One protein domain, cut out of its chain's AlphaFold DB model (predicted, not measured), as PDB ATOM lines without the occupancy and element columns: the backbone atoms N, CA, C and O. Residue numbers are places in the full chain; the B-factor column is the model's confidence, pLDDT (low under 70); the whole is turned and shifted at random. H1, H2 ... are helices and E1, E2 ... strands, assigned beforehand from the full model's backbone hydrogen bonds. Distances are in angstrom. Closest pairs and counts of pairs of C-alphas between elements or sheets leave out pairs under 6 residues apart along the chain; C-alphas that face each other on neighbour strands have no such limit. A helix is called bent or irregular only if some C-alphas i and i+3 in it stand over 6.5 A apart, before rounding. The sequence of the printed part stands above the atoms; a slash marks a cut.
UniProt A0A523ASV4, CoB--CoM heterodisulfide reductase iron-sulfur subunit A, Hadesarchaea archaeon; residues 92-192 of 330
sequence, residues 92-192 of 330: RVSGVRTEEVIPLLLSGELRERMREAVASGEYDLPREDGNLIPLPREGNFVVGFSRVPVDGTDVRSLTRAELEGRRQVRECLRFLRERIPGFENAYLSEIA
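Overview. This is residues 92 to 192 of the 330 residues of the protein "CoB--CoM heterodisulfide reductase iron-sulfur subunit A" of Hadesarchaea archaeon (UniProt A0A523ASV4). A small, twisted sheet of four strands has its other face bare and two helices over one face: the long H3 over E1, and H1 towards the E2 edge. H3 runs on well past the sheet with its first residues, reached by residues 145 to 154, while H2 is off the sheet and about perpendicular to both other helices. The printed part has 101 residues, with three named helices and four named strands in the order E1 H1 H2 E2 E3 H3 E4; the sheet runs E2 E3 E1 E4, all antiparallel, and the class is mixed, helices and strands. The whole is compact, with a radius of gyration of the C-alphas of 14.0 A and spans of 42 by 32 by 21 A.

Along the chain. In the sheet, E2 is residues 131 to 134, E3 residues 140 to 144, 13.5 A long, E1 residues 92 to 94, and E4 residues 187 to 191, 11.3 A long. E1 begins with C-alpha 92 at (149.081, 157.745, 122.991), and E4 ends with C-alpha 191 at (145.382, 154.149, 126.801). H3, residues 155 to 179, measures 35.5 A and begins with C-alpha 155 at (141.869, 136.161, 133.157). H1 is residues 98 to 107, 14.5 A, and H2 residues 109 to 120, 16.3 A. H1 is neither bent nor irregular, but only just: C-alphas 100 and 103 are 6.3 A apart.

Arrangement. E2 and E3 form a hairpin, with N 133 and O 142 2.9 A apart. Between E3 and E1, N 93 and O 141 are 2.8 A apart; between E1 and E4, N 94 and O 187 are 2.9 A apart. H1 and H3 are on the same face, as two layers, helices on one face of a sheet. H3, at a height over the sheet of 8.5 A, is only just over E1, with 3 C-alphas falling on it, and runs along the strands, at 25 degrees to E1 on the local plane. The closest C-alphas of H3 and E4 are those of Leu 173 and Leu 188, 7.7 A apart. H1, at a height of 10.1 A, is only just over E2 and E3, with 3 C-alphas falling on each, and runs slantwise to the strands, at 40 degrees to E2 on the local plane. H1 and H3 are apart. H2 is not on the sheet; it is close to but not clearly touching H3, the closest C-alphas being those of Arg 113 and Arg 179, 7.2 A apart. E1, H1 H2, E2 and E3, H3, E4 are split strand-helix-strand units, two strands running the same way with another between them in the sheet, each with a right-handed crossover. Every O i to N i+4 pair is within hydrogen-bond range in H2, against 4 of 6 in H1 and 20 of 21 in H3.

Size, cuts and confidence. The two C-alphas farthest apart are those of Glu 99 and Asp 154, 42.4 A. The printed part has no cut, and no link is long. The mean pLDDT of the printed part is 95.7, and no printed residue is under 70.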
ATOM      1  N   ARG A  92     148.903 156.544 123.836       96.50
ATOM      2  CA  ARG A  92     149.081 157.745 122.991       96.50
ATOM      3  C   ARG A  92     149.009 158.980 123.921       96.50
ATOM      4  O   ARG A  92     148.109 159.069 124.763       96.50
ATOM      5  N   VAL A  93     149.943 159.919 123.780       97.62
ATOM      6  CA  VAL A  93     149.952 161.238 124.448       97.62
ATOM      7  C   VAL A  93     150.046 162.356 123.415       97.62
ATOM      8  O   VAL A  93     150.608 162.162 122.337       97.62
ATOM      9  N   SER A  94     149.504 163.523 123.752       97.44
ATOM     10  CA  SER A  94     149.323 164.666 122.849       97.44
ATOM     11  C   SER A  94     149.636 165.988 123.560       97.44
ATOM     12  O   SER A  94     149.648 166.033 124.786       97.44
ATOM     13  N   GLY A  95     149.865 167.073 122.815       97.25
ATOM     14  CA  GLY A  95     150.174 168.394 123.392       97.25
ATOM     15  C   GLY A  95     151.631 168.559 123.837       97.25
ATOM     16  O   GLY A  95     151.912 169.335 124.745       97.25
ATOM     17  N   VAL A  96     152.538 167.796 123.224       98.12
ATOM     18  CA  VAL A  96     153.984 167.818 123.487       98.12
ATOM     19  C   VAL A  96     154.676 168.818 122.550       98.12
ATOM     20  O   VAL A  96     154.297 168.914 121.386       98.12
ATOM     21  N   ARG A  97     155.718 169.514 123.014       97.69
ATOM     22  CA  ARG A  97     156.635 170.294 122.159       97.69
ATOM     23  C   ARG A  97     157.709 169.362 121.588       97.69
ATOM     24  O   ARG A  97     158.698 169.044 122.250       97.69
ATOM     25  N   THR A  98     157.453 168.815 120.398       95.94
ATOM     26  CA  THR A  98     158.301 167.804 119.737       95.94
ATOM     27  C   THR A  98     159.744 168.284 119.548       95.94
ATOM     28  O   THR A  98     160.675 167.498 119.723       95.94
ATOM     29  N   GLU A  99     159.931 169.565 119.252       95.69
ATOM     30  CA  GLU A  99     161.208 170.244 119.050       95.69
ATOM     31  C   GLU A  99     162.136 170.203 120.277       95.69
ATOM     32  O   GLU A  99     163.350 170.094 120.118       95.69
ATOM     33  N   GLU A 100     161.580 170.200 121.493       96.25
ATOM     34  CA  GLU A 100     162.343 170.058 122.745       96.25
ATOM     35  C   GLU A 100     162.604 168.591 123.107       96.25
ATOM     36  O   GLU A 100     163.609 168.277 123.740       96.25
ATOM     37  N   VAL A 101     161.739 167.673 122.666       95.88
ATOM     38  CA  VAL A 101     161.806 166.249 123.031       95.88
ATOM     39  C   VAL A 101     162.743 165.445 122.132       95.88
ATOM     40  O   VAL A 101     163.464 164.578 122.628       95.88
ATOM     41  N   ILE A 102     162.768 165.704 120.820       94.19
ATOM     42  CA  ILE A 102     163.615 164.949 119.878       94.19
ATOM     43  C   ILE A 102     165.115 165.004 120.252       94.19
ATOM     44  O   ILE A 102     165.739 163.939 120.248       94.19
ATOM     45  N   PRO A 103     165.707 166.151 120.653       95.56
ATOM     46  CA  PRO A 103     167.087 166.195 121.139       95.56
ATOM     47  C   PRO A 103     167.354 165.249 122.319       95.56
ATOM     48  O   PRO A 103     168.350 164.531 122.295       95.56
ATOM     49  N   LEU A 104     166.437 165.168 123.294       94.00
ATOM     50  CA  LEU A 104     166.551 164.318 124.495       94.00
ATOM     51  C   LEU A 104     166.507 162.813 124.178       94.00
ATOM     52  O   LEU A 104     167.021 161.989 124.940       94.00
ATOM     53  N   LEU A 105     165.870 162.443 123.061       91.62
ATOM     54  CA  LEU A 105     165.845 161.071 122.548       91.62
ATOM     55  C   LEU A 105     167.142 160.707 121.822       91.62
ATOM     56  O   LEU A 105     167.590 159.565 121.921       91.62
ATOM     57  N   LEU A 106     167.736 161.664 121.105       91.56
ATOM     58  CA  LEU A 106     168.962 161.469 120.328       91.56
ATOM     59  C   LEU A 106     170.228 161.536 121.196       91.56
ATOM     60  O   LEU A 106     171.169 160.791 120.937       91.56
ATOM     61  N   SER A 107     170.247 162.377 122.236       94.19
ATOM     62  CA  SER A 107     171.333 162.433 123.227       94.19
ATOM     63  C   SER A 107     171.324 161.243 124.192       94.19
ATOM     64  O   SER A 107     172.363 160.874 124.730       94.19
ATOM     65  N   GLY A 108     170.151 160.639 124.412       92.56
ATOM     66  CA  GLY A 108     169.930 159.614 125.433       92.56
ATOM     67  C   GLY A 108     169.540 160.168 126.808       92.56
ATOM     68  O   GLY A 108     169.219 159.373 127.693       92.56
ATOM     69  N   GLU A 109     169.477 161.492 126.973       95.06
ATOM     70  CA  GLU A 109     169.180 162.194 128.232       95.06
ATOM     71  C   GLU A 109     167.847 161.760 128.872       95.06
ATOM     72  O   GLU A 109     167.731 161.696 130.097       95.06
ATOM     73  N   LEU A 110     166.848 161.348 128.077       94.44
ATOM     74  CA  LEU A 110     165.618 160.737 128.611       94.44
ATOM     75  C   LEU A 110     165.916 159.531 129.528       94.44
ATOM     76  O   LEU A 110     165.283 159.376 130.570       94.44
ATOM     77  N   ARG A 111     166.893 158.686 129.171       93.94
ATOM     78  CA  ARG A 111     167.308 157.510 129.965       93.94
ATOM     79  C   ARG A 111     168.150 157.887 131.183       93.94
ATOM     80  O   ARG A 111     168.322 157.074 132.086       93.94
ATOM     81  N   GLU A 112     168.720 159.084 131.212       95.62
ATOM     82  CA  GLU A 112     169.407 159.627 132.387       95.62
ATOM     83  C   GLU A 112     168.369 160.147 133.378       95.62
ATOM     84  O   GLU A 112     168.286 159.625 134.487       95.62
ATOM     85  N   ARG A 113     167.451 161.004 132.920       96.06
ATOM     86  CA  ARG A 113     166.315 161.506 133.713       96.06
ATOM     87  C   ARG A 113     165.431 160.383 134.276       96.06
ATOM     88  O   ARG A 113     164.981 160.483 135.415       96.06
ATOM     89  N   MET A 114     165.201 159.296 133.527       95.88
ATOM     90  CA  MET A 114     164.482 158.113 134.037       95.88
ATOM     91  C   MET A 114     165.262 157.365 135.131       95.88
ATOM     92  O   MET A 114     164.668 156.982 136.140       95.88
ATOM     93  N   ARG A 115     166.582 157.182 134.977       95.94
ATOM     94  CA  ARG A 115     167.432 156.557 136.008       95.94
ATOM     95  C   ARG A 115     167.513 157.403 137.276       95.94
ATOM     96  O   ARG A 115     167.393 156.854 138.364       95.94
ATOM     97  N   GLU A 116     167.644 158.722 137.150       96.38
ATOM     98  CA  GLU A 116     167.594 159.661 138.279       96.38
ATOM     99  C   GLU A 116     166.257 159.590 139.029       96.38
ATOM    100  O   GLU A 116     166.236 159.501 140.256       96.38
ATOM    101  N   ALA A 117     165.136 159.580 138.301       95.81
ATOM    102  CA  ALA A 117     163.800 159.482 138.887       95.81
ATOM    103  C   ALA A 117     163.594 158.171 139.664       95.81
ATOM    104  O   ALA A 117     163.092 158.211 140.786       95.81
ATOM    105  N   VAL A 118     164.063 157.033 139.131       94.50
ATOM    106  CA  VAL A 118     164.074 155.743 139.849       94.50
ATOM    107  C   VAL A 118     164.997 155.789 141.073       94.50
ATOM    108  O   VAL A 118     164.602 155.353 142.152       94.50
ATOM    109  N   ALA A 119     166.214 156.324 140.932       95.81
ATOM    110  CA  ALA A 119     167.215 156.350 142.001       95.81
ATOM    111  C   ALA A 119     166.847 157.289 143.164       95.81
ATOM    112  O   ALA A 119     167.218 157.026 144.305       95.81
ATOM    113  N   SER A 120     166.104 158.365 142.890       95.75
ATOM    114  CA  SER A 120     165.617 159.302 143.912       95.75
ATOM    115  C   SER A 120     164.482 158.743 144.781       95.75
ATOM    116  O   SER A 120     164.246 159.253 145.873       95.75
ATOM    117  N   GLY A 121     163.749 157.735 144.294       94.31
ATOM    118  CA  GLY A 121     162.506 157.264 144.913       94.31
ATOM    119  C   GLY A 121     161.330 158.251 144.822       94.31
ATOM    120  O   GLY A 121     160.264 157.963 145.358       94.31
ATOM    121  N   GLU A 122     161.493 159.393 144.141       95.31
ATOM    122  CA  GLU A 122     160.440 160.398 143.931       95.31
ATOM    123  C   GLU A 122     159.333 159.894 142.991       95.31
ATOM    124  O   GLU A 122     158.190 160.344 143.093       95.31
ATOM    125  N   TYR A 123     159.658 158.952 142.096       96.25
ATOM    126  CA  TYR A 123     158.730 158.368 141.127       96.25
ATOM    127  C   TYR A 123     158.749 156.841 141.177       96.25
ATOM    128  O   TYR A 123     159.808 156.221 141.063       96.25
ATOM    129  N   ASP A 124     157.570 156.220 141.223       95.06
ATOM    130  CA  ASP A 124     157.434 154.762 141.102       95.06
ATOM    131  C   ASP A 124     157.436 154.323 139.626       95.06
ATOM    132  O   ASP A 124     156.455 153.808 139.080       95.06
ATOM    133  N   LEU A 125     158.554 154.585 138.940       95.56
ATOM    134  CA  LEU A 125     158.743 154.153 137.561       95.56
ATOM    135  C   LEU A 125     159.080 152.647 137.503       95.56
ATOM    136  O   LEU A 125     160.042 152.188 138.130       95.56
ATOM    137  N   PRO A 126     158.361 151.861 136.678       93.19
ATOM    138  CA  PRO A 126     158.574 150.418 136.544       93.19
ATOM    139  C   PRO A 126     159.808 150.065 135.690       93.19
ATOM    140  O   PRO A 126     160.109 148.885 135.490       93.19
ATOM    141  N   ARG A 127     160.501 151.070 135.138       92.62
ATOM    142  CA  ARG A 127     161.690 150.934 134.291       92.62
ATOM    143  C   ARG A 127     162.645 152.109 134.468       92.62
ATOM    144  O   ARG A 127     162.219 153.230 134.721       92.62
ATOM    145  N   GLU A 128     163.917 151.831 134.224       91.81
ATOM    146  CA  GLU A 128     164.999 152.818 134.088       91.81
ATOM    147  C   GLU A 128     165.197 153.259 132.626       91.81
ATOM    148  O   GLU A 128     165.841 154.269 132.350       91.81
ATOM    149  N   ASP A 129     164.627 152.507 131.682       87.94
ATOM    150  CA  ASP A 129     164.658 152.757 130.247       87.94
ATOM    151  C   ASP A 129     163.241 152.775 129.645       87.94
ATOM    152  O   ASP A 129     162.291 152.201 130.175       87.94
ATOM    153  N   GLY A 130     163.063 153.436 128.503       87.69
ATOM    154  CA  GLY A 130     161.737 153.607 127.920       87.69
ATOM    155  C   GLY A 130     161.782 153.943 126.440       87.69
ATOM    156  O   GLY A 130     162.698 154.614 125.969       87.69
ATOM    157  N   ASN A 131     160.763 153.485 125.712       89.81
ATOM    158  CA  ASN A 131     160.533 153.896 124.331       89.81
ATOM    159  C   ASN A 131     159.511 155.034 124.340       89.81
ATOM    160  O   ASN A 131     158.364 154.824 124.735       89.81
ATOM    161  N   LEU A 132     159.930 156.221 123.912       93.75
ATOM    162  CA  LEU A 132     159.057 157.357 123.636       93.75
ATOM    163  C   LEU A 132     159.115 157.608 122.127       93.75
ATOM    164  O   LEU A 132     160.152 158.000 121.599       93.75
ATOM    165  N   ILE A 133     158.034 157.274 121.427       93.00
ATOM    166  CA  ILE A 133     158.021 157.118 119.968       93.00
ATOM    167  C   ILE A 133     157.202 158.263 119.360       93.00
ATOM    168  O   ILE A 133     156.005 158.326 119.648       93.00
ATOM    169  N   PRO A 134     157.780 159.165 118.545       93.25
ATOM    170  CA  PRO A 134     157.006 160.205 117.869       93.25
ATOM    171  C   PRO A 134     156.032 159.585 116.861       93.25
ATOM    172  O   PRO A 134     156.362 158.615 116.174       93.25
ATOM    173  N   LEU A 135     154.827 160.147 116.767       91.75
ATOM    174  CA  LEU A 135     153.853 159.795 115.732       91.75
ATOM    175  C   LEU A 135     153.989 160.720 114.509       91.75
ATOM    176  O   LEU A 135     154.517 161.822 114.638       91.75
ATOM    177  N   PRO A 136     153.464 160.331 113.326       88.75
ATOM    178  CA  PRO A 136     153.527 161.160 112.116       88.75
ATOM    179  C   PRO A 136     152.855 162.540 112.231       88.75
ATOM    180  O   PRO A 136     153.105 163.411 111.401       88.75
ATOM    181  N   ARG A 137     152.000 162.751 113.241       89.25
ATOM    182  CA  ARG A 137     151.438 164.060 113.584       89.25
ATOM    183  C   ARG A 137     152.203 164.659 114.762       89.25
ATOM    184  O   ARG A 137     152.144 164.128 115.869       89.25
ATOM    185  N   GLU A 138     152.842 165.798 114.519       91.69
ATOM    186  CA  GLU A 138     153.627 166.558 115.496       91.69
ATOM    187  C   GLU A 138     152.893 166.795 116.829       91.69
ATOM    188  O   GLU A 138     151.661 166.867 116.885       91.69
ATOM    189  N   GLY A 139     153.659 166.845 117.920       95.81
ATOM    190  CA  GLY A 139     153.162 166.964 119.288       95.81
ATOM    191  C   GLY A 139     152.412 165.744 119.825       95.81
ATOM    192  O   GLY A 139     151.773 165.845 120.876       95.81
ATOM    193  N   ASN A 140     152.478 164.597 119.133       95.69
ATOM    194  CA  ASN A 140     151.896 163.326 119.565       95.69
ATOM    195  C   ASN A 140     152.965 162.228 119.645       95.69
ATOM    196  O   ASN A 140     153.788 162.076 118.742       95.69
ATOM    197  N   PHE A 141     152.920 161.432 120.711       96.25
ATOM    198  CA  PHE A 141     153.869 160.349 120.966       96.25
ATOM    199  C   PHE A 141     153.154 159.091 121.478       96.25
ATOM    200  O   PHE A 141     152.077 159.164 122.069       96.25
ATOM    201  N   VAL A 142     153.777 157.927 121.297       95.62
ATOM    202  CA  VAL A 142     153.416 156.670 121.963       95.62
ATOM    203  C   VAL A 142     154.449 156.361 123.042       95.62
ATOM    204  O   VAL A 142     155.652 156.342 122.776       95.62
ATOM    205  N   VAL A 143     153.977 156.098 124.259       96.50
ATOM    206  CA  VAL A 143     154.819 155.846 125.435       96.50
ATOM    207  C   VAL A 143     154.815 154.357 125.788       96.50
ATOM    208  O   VAL A 143     153.763 153.758 126.019       96.50
ATOM    209  N   GLY A 144     156.008 153.761 125.843       95.06
ATOM    210  CA  GLY A 144     156.271 152.350 126.153       95.06
ATOM    211  C   GLY A 144     157.092 152.150 127.428       95.06
ATOM    212  O   GLY A 144     158.046 151.369 127.442       95.06
ATOM    213  N   PHE A 145     156.772 152.906 128.481       94.94
ATOM    214  CA  PHE A 145     157.498 152.884 129.759       94.94
ATOM    215  C   PHE A 145     156.974 151.807 130.721       94.94
ATOM    216  O   PHE A 145     157.716 151.332 131.573       94.94
ATOM    217  N   SER A 146     155.715 151.386 130.579       94.94
ATOM    218  CA  SER A 146     155.092 150.399 131.462       94.94
ATOM    219  C   SER A 146     155.691 148.995 131.300       94.94
ATOM    220  O   SER A 146     156.000 148.537 130.191       94.94
ATOM    221  N   ARG A 147     155.822 148.292 132.427       95.81
ATOM    222  CA  ARG A 147     156.303 146.912 132.527       95.81
ATOM    223  C   ARG A 147     155.461 146.198 133.574       95.81
ATOM    224  O   ARG A 147     155.552 146.497 134.762       95.81
ATOM    225  N   VAL A 148     154.617 145.278 133.119       95.94
ATOM    226  CA  VAL A 148     153.599 144.645 133.961       95.94
ATOM    227  C   VAL A 148     153.703 143.121 133.865       95.94
ATOM    228  O   VAL A 148     153.538 142.582 132.767       95.94
ATOM    229  N   PRO A 149     153.962 142.397 134.970       95.88
ATOM    230  CA  PRO A 149     153.882 140.940 134.986       95.88
ATOM    231  C   PRO A 149     152.471 140.485 134.593       95.88
ATOM    232  O   PRO A 149     151.485 140.928 135.182       95.88
ATOM    233  N   VAL A 150     152.366 139.623 133.582       97.00
ATOM    234  CA  VAL A 150     151.084 139.151 133.048       97.00
ATOM    235  C   VAL A 150     151.224 137.734 132.506       97.00
ATOM    236  O   VAL A 150     152.271 137.356 131.989       97.00
ATOM    237  N   ASP A 151     150.141 136.972 132.598       97.06
ATOM    238  CA  ASP A 151     149.937 135.745 131.836       97.06
ATOM    239  C   ASP A 151     148.659 135.939 131.020       97.06
ATOM    240  O   ASP A 151     147.576 136.040 131.595       97.06
ATOM    241  N   GLY A 152     148.777 136.023 129.692       95.75
ATOM    242  CA  GLY A 152     147.620 136.191 128.805       95.75
ATOM    243  C   GLY A 152     146.639 135.012 128.831       95.75
ATOM    244  O   GLY A 152     145.532 135.138 128.326       95.75
ATOM    245  N   THR A 153     147.010 133.892 129.461       95.81
ATOM    246  CA  THR A 153     146.158 132.705 129.628       95.81
ATOM    247  C   THR A 153     145.450 132.627 130.991       95.81
ATOM    248  O   THR A 153     144.656 131.713 131.199       95.81
ATOM    249  N   ASP A 154     145.671 133.586 131.907       96.94
ATOM    250  CA  ASP A 154     144.886 133.754 133.146       96.94
ATOM    251  C   ASP A 154     144.117 135.087 133.128       96.94
ATOM    252  O   ASP A 154     144.694 136.168 133.260       96.94
ATOM    253  N   VAL A 155     142.784 135.007 133.073       96.25
ATOM    254  CA  VAL A 155     141.869 136.161 133.157       96.25
ATOM    255  C   VAL A 155     142.081 137.012 134.418       96.25
ATOM    256  O   VAL A 155     141.918 138.235 134.386       96.25
ATOM    257  N   ARG A 156     142.500 136.407 135.538       98.19
ATOM    258  CA  ARG A 156     142.813 137.139 136.775       98.19
ATOM    259  C   ARG A 156     144.150 137.874 136.652       98.19
ATOM    260  O   ARG A 156     144.277 138.970 137.191       98.19
ATOM    261  N   SER A 157     145.117 137.314 135.926       97.75
ATOM    262  CA  SER A 157     146.403 137.946 135.606       97.75
ATOM    263  C   SER A 157     146.214 139.128 134.671       97.75
ATOM    264  O   SER A 157     146.674 140.217 135.001       97.75
ATOM    265  N   LEU A 158     145.436 138.964 133.598       97.38
ATOM    266  CA  LEU A 158     145.016 140.062 132.723       97.38
ATOM    267  C   LEU A 158     144.333 141.190 133.514       97.38
ATOM    268  O   LEU A 158     144.743 142.342 133.406       97.38
ATOM    269  N   THR A 159     143.371 140.864 134.386       97.62
ATOM    270  CA  THR A 159     142.677 141.863 135.224       97.62
ATOM    271  C   THR A 159     143.649 142.633 136.128       97.62
ATOM    272  O   THR A 159     143.616 143.864 136.165       97.62
ATOM    273  N   ARG A 160     144.550 141.936 136.843       97.88
ATOM    274  CA  ARG A 160     145.593 142.574 137.673       97.88
ATOM    275  C   ARG A 160     146.515 143.456 136.827       97.88
ATOM    276  O   ARG A 160     146.796 144.589 137.212       97.88
ATOM    277  N   ALA A 161     146.949 142.953 135.675       97.56
ATOM    278  CA  ALA A 161     147.888 143.630 134.793       97.56
ATOM    279  C   ALA A 161     147.290 144.873 134.115       97.56
ATOM    280  O   ALA A 161     147.995 145.854 133.882       97.56
ATOM    281  N   GLU A 162     145.988 144.893 133.839       97.12
ATOM    282  CA  GLU A 162     145.325 146.103 133.362       97.12
ATOM    283  C   GLU A 162     145.213 147.187 134.441       97.12
ATOM    284  O   GLU A 162     145.432 148.364 134.148       97.12
ATOM    285  N   LEU A 163     144.886 146.814 135.684       97.75
ATOM    286  CA  LEU A 163     144.805 147.756 136.806       97.75
ATOM    287  C   LEU A 163     146.183 148.355 137.125       97.75
ATOM    288  O   LEU A 163     146.316 149.578 137.205       97.75
ATOM    289  N   GLU A 164     147.210 147.510 137.224       97.75
ATOM    290  CA  GLU A 164     148.597 147.937 137.430       97.75
ATOM    291  C   GLU A 164     149.122 148.747 136.237       97.75
ATOM    292  O   GLU A 164     149.708 149.810 136.417       97.75
ATOM    293  N   GLY A 165     148.829 148.328 135.005       97.56
ATOM    294  CA  GLY A 165     149.171 149.085 133.803       97.56
ATOM    295  C   GLY A 165     148.579 150.496 133.814       97.56
ATOM    296  O   GLY A 165     149.297 151.467 133.585       97.56
ATOM    297  N   ARG A 166     147.291 150.642 134.148       97.69
ATOM    298  CA  ARG A 166     146.618 151.951 134.264       97.69
ATOM    299  C   ARG A 166     147.152 152.789 135.438       97.69
ATOM    300  O   ARG A 166     147.122 154.018 135.360       97.69
ATOM    301  N   ARG A 167     147.687 152.164 136.497       97.81
ATOM    302  CA  ARG A 167     148.431 152.850 137.570       97.81
ATOM    303  C   ARG A 167     149.775 153.382 137.061       97.81
ATOM    304  O   ARG A 167     150.022 154.579 137.192       97.81
ATOM    305  N   GLN A 168     150.582 152.537 136.416       97.69
ATOM    306  CA  GLN A 168     151.878 152.911 135.836       97.69
ATOM    307  C   GLN A 168     151.751 154.027 134.787       97.69
ATOM    308  O   GLN A 168     152.581 154.929 134.768       97.69
ATOM    309  N   VAL A 169     150.699 154.024 133.955       98.06
ATOM    310  CA  VAL A 169     150.423 155.104 132.981       98.06
ATOM    311  C   VAL A 169     150.285 156.467 133.669       98.06
ATOM    312  O   VAL A 169     150.851 157.447 133.187       98.06
ATOM    313  N   ARG A 170     149.578 156.543 134.809       97.38
ATOM    314  CA  ARG A 170     149.422 157.796 135.570       97.38
ATOM    315  C   ARG A 170     150.767 158.312 136.077       97.38
ATOM    316  O   ARG A 170     151.040 159.500 135.942       97.38
ATOM    317  N   GLU A 171     151.595 157.429 136.626       97.81
ATOM    318  CA  GLU A 171     152.892 157.803 137.197       97.81
ATOM    319  C   GLU A 171     153.928 158.155 136.120       97.81
ATOM    320  O   GLU A 171     154.640 159.150 136.238       97.81
ATOM    321  N   CYS A 172     153.941 157.427 135.000       97.62
ATOM    322  CA  CYS A 172     154.763 157.773 133.842       97.62
ATOM    323  C   CYS A 172     154.357 159.133 133.247       97.62
ATOM    324  O   CYS A 172     155.227 159.909 132.864       97.62
ATOM    325  N   LEU A 173     153.057 159.455 133.192       97.81
ATOM    326  CA  LEU A 173     152.579 160.772 132.749       97.81
ATOM    327  C   LEU A 173     152.963 161.892 133.730       97.81
ATOM    328  O   LEU A 173     153.259 162.999 133.282       97.81
ATOM    329  N   ARG A 174     152.976 161.612 135.042       97.94
ATOM    330  CA  ARG A 174     153.457 162.546 136.069       97.94
ATOM    331  C   ARG A 174     154.938 162.863 135.859       97.94
ATOM    332  O   ARG A 174     155.278 164.023 135.650       97.94
ATOM    333  N   PHE A 175     155.783 161.833 135.795       98.00
ATOM    334  CA  PHE A 175     157.211 161.963 135.485       98.00
ATOM    335  C   PHE A 175     157.463 162.749 134.192       98.00
ATOM    336  O   PHE A 175     158.258 163.683 134.197       98.00
ATOM    337  N   LEU A 176     156.766 162.411 133.099       97.88
ATOM    338  CA  LEU A 176     156.913 163.113 131.822       97.88
ATOM    339  C   LEU A 176     156.658 164.620 131.983       97.88
ATOM    340  O   LEU A 176     157.531 165.413 131.646       97.88
ATOM    341  N   ARG A 177     155.510 165.007 132.556       98.19
ATOM    342  CA  ARG A 177     155.115 166.415 132.764       98.19
ATOM    343  C   ARG A 177     156.047 167.201 133.683       98.19
ATOM    344  O   ARG A 177     156.232 168.392 133.470       98.19
ATOM    345  N   GLU A 178     156.572 166.558 134.723       97.94
ATOM    346  CA  GLU A 178     157.364 167.215 135.771       97.94
ATOM    347  C   GLU A 178     158.868 167.260 135.455       97.94
ATOM    348  O   GLU A 178     159.569 168.134 135.963       97.94
ATOM    349  N   ARG A 179     159.389 166.324 134.645       96.81
ATOM    350  CA  ARG A 179     160.842 166.103 134.490       96.81
ATOM    351  C   ARG A 179     161.368 166.159 133.057       96.81
ATOM    352  O   ARG A 179     162.589 166.254 132.901       96.81
ATOM    353  N   ILE A 180     160.519 166.095 132.026       97.44
ATOM    354  CA  ILE A 180     160.944 166.108 130.616       97.44
ATOM    355  C   ILE A 180     160.506 167.425 129.944       97.44
ATOM    356  O   ILE A 180     159.305 167.665 129.826       97.44
ATOM    357  N   PRO A 181     161.449 168.266 129.470       97.00
ATOM    358  CA  PRO A 181     161.129 169.457 128.687       97.00
ATOM    359  C   PRO A 181     160.190 169.164 127.513       97.00
ATOM    360  O   PRO A 181     160.313 168.145 126.831       97.00
ATOM    361  N   GLY A 182     159.228 170.054 127.300       97.31
ATOM    362  CA  GLY A 182     158.219 169.958 126.252       97.31
ATOM    363  C   GLY A 182     156.964 169.163 126.627       97.31
ATOM    364  O   GLY A 182     156.009 169.158 125.848       97.31
ATOM    365  N   PHE A 183     156.917 168.515 127.799       98.25
ATOM    366  CA  PHE A 183     155.750 167.756 128.278       98.25
ATOM    367  C   PHE A 183     154.826 168.523 129.234       98.25
ATOM    368  O   PHE A 183     153.831 167.962 129.691       98.25
ATOM    369  N   GLU A 184     155.092 169.794 129.524       98.00
ATOM    370  CA  GLU A 184     154.421 170.552 130.594       98.00
ATOM    371  C   GLU A 184     152.905 170.670 130.352       98.00
ATOM    372  O   GLU A 184     152.099 170.538 131.272       98.00
ATOM    373  N   ASN A 185     152.518 170.848 129.084       96.81
ATOM    374  CA  ASN A 185     151.126 170.916 128.628       96.81
ATOM    375  C   ASN A 185     150.601 169.582 128.061       96.81
ATOM    376  O   ASN A 185     149.462 169.509 127.592       96.81
ATOM    377  N   ALA A 186     151.405 168.515 128.093       97.81
ATOM    378  CA  ALA A 186     151.041 167.242 127.490       97.81
ATOM    379  C   ALA A 186     149.878 166.576 128.237       97.81
ATOM    380  O   ALA A 186     149.749 166.672 129.460       97.81
ATOM    381  N   TYR A 187     149.036 165.842 127.518       97.44
ATOM    382  CA  TYR A 187     147.887 165.129 128.060       97.44
ATOM    383  C   TYR A 187     147.746 163.728 127.460       97.44
ATOM    384  O   TYR A 187     148.276 163.402 126.397       97.44
ATOM    385  N   LEU A 188     147.030 162.879 128.192       97.38
ATOM    386  CA  LEU A 188     146.741 161.503 127.814       97.38
ATOM    387  C   LEU A 188     145.612 161.482 126.778       97.38
ATOM    388  O   LEU A 188     144.519 161.959 127.080       97.38
ATOM    389  N   SER A 189     145.865 160.942 125.584       95.75
ATOM    390  CA  SER A 189     144.885 160.913 124.486       95.75
ATOM    391  C   SER A 189     144.339 159.512 124.176       95.75
ATOM    392  O   SER A 189     143.185 159.396 123.776       95.75
ATOM    393  N   GLU A 190     145.092 158.437 124.438       95.38
ATOM    394  CA  GLU A 190     144.584 157.051 124.438       95.38
ATOM    395  C   GLU A 190     145.392 156.198 125.425       95.38
ATOM    396  O   GLU A 190     146.615 156.299 125.475       95.38
ATOM    397  N   ILE A 191     144.731 155.303 126.161       95.50
ATOM    398  CA  ILE A 191     145.382 154.149 126.801       95.50
ATOM    399  C   ILE A 191     145.009 152.919 125.971       95.50
ATOM    400  O   ILE A 191     143.858 152.812 125.543       95.50
ATOM    401  N   ALA A 192     145.937 151.984 125.764       93.19
ATOM    402  CA  ALA A 192     145.599 150.689 125.181       93.19
ATOM    403  C   ALA A 192     144.448 150.021 125.961       93.19
ATOM    404  O   ALA A 192     144.443 149.999 127.193       93.19
TER     405      ALA A 192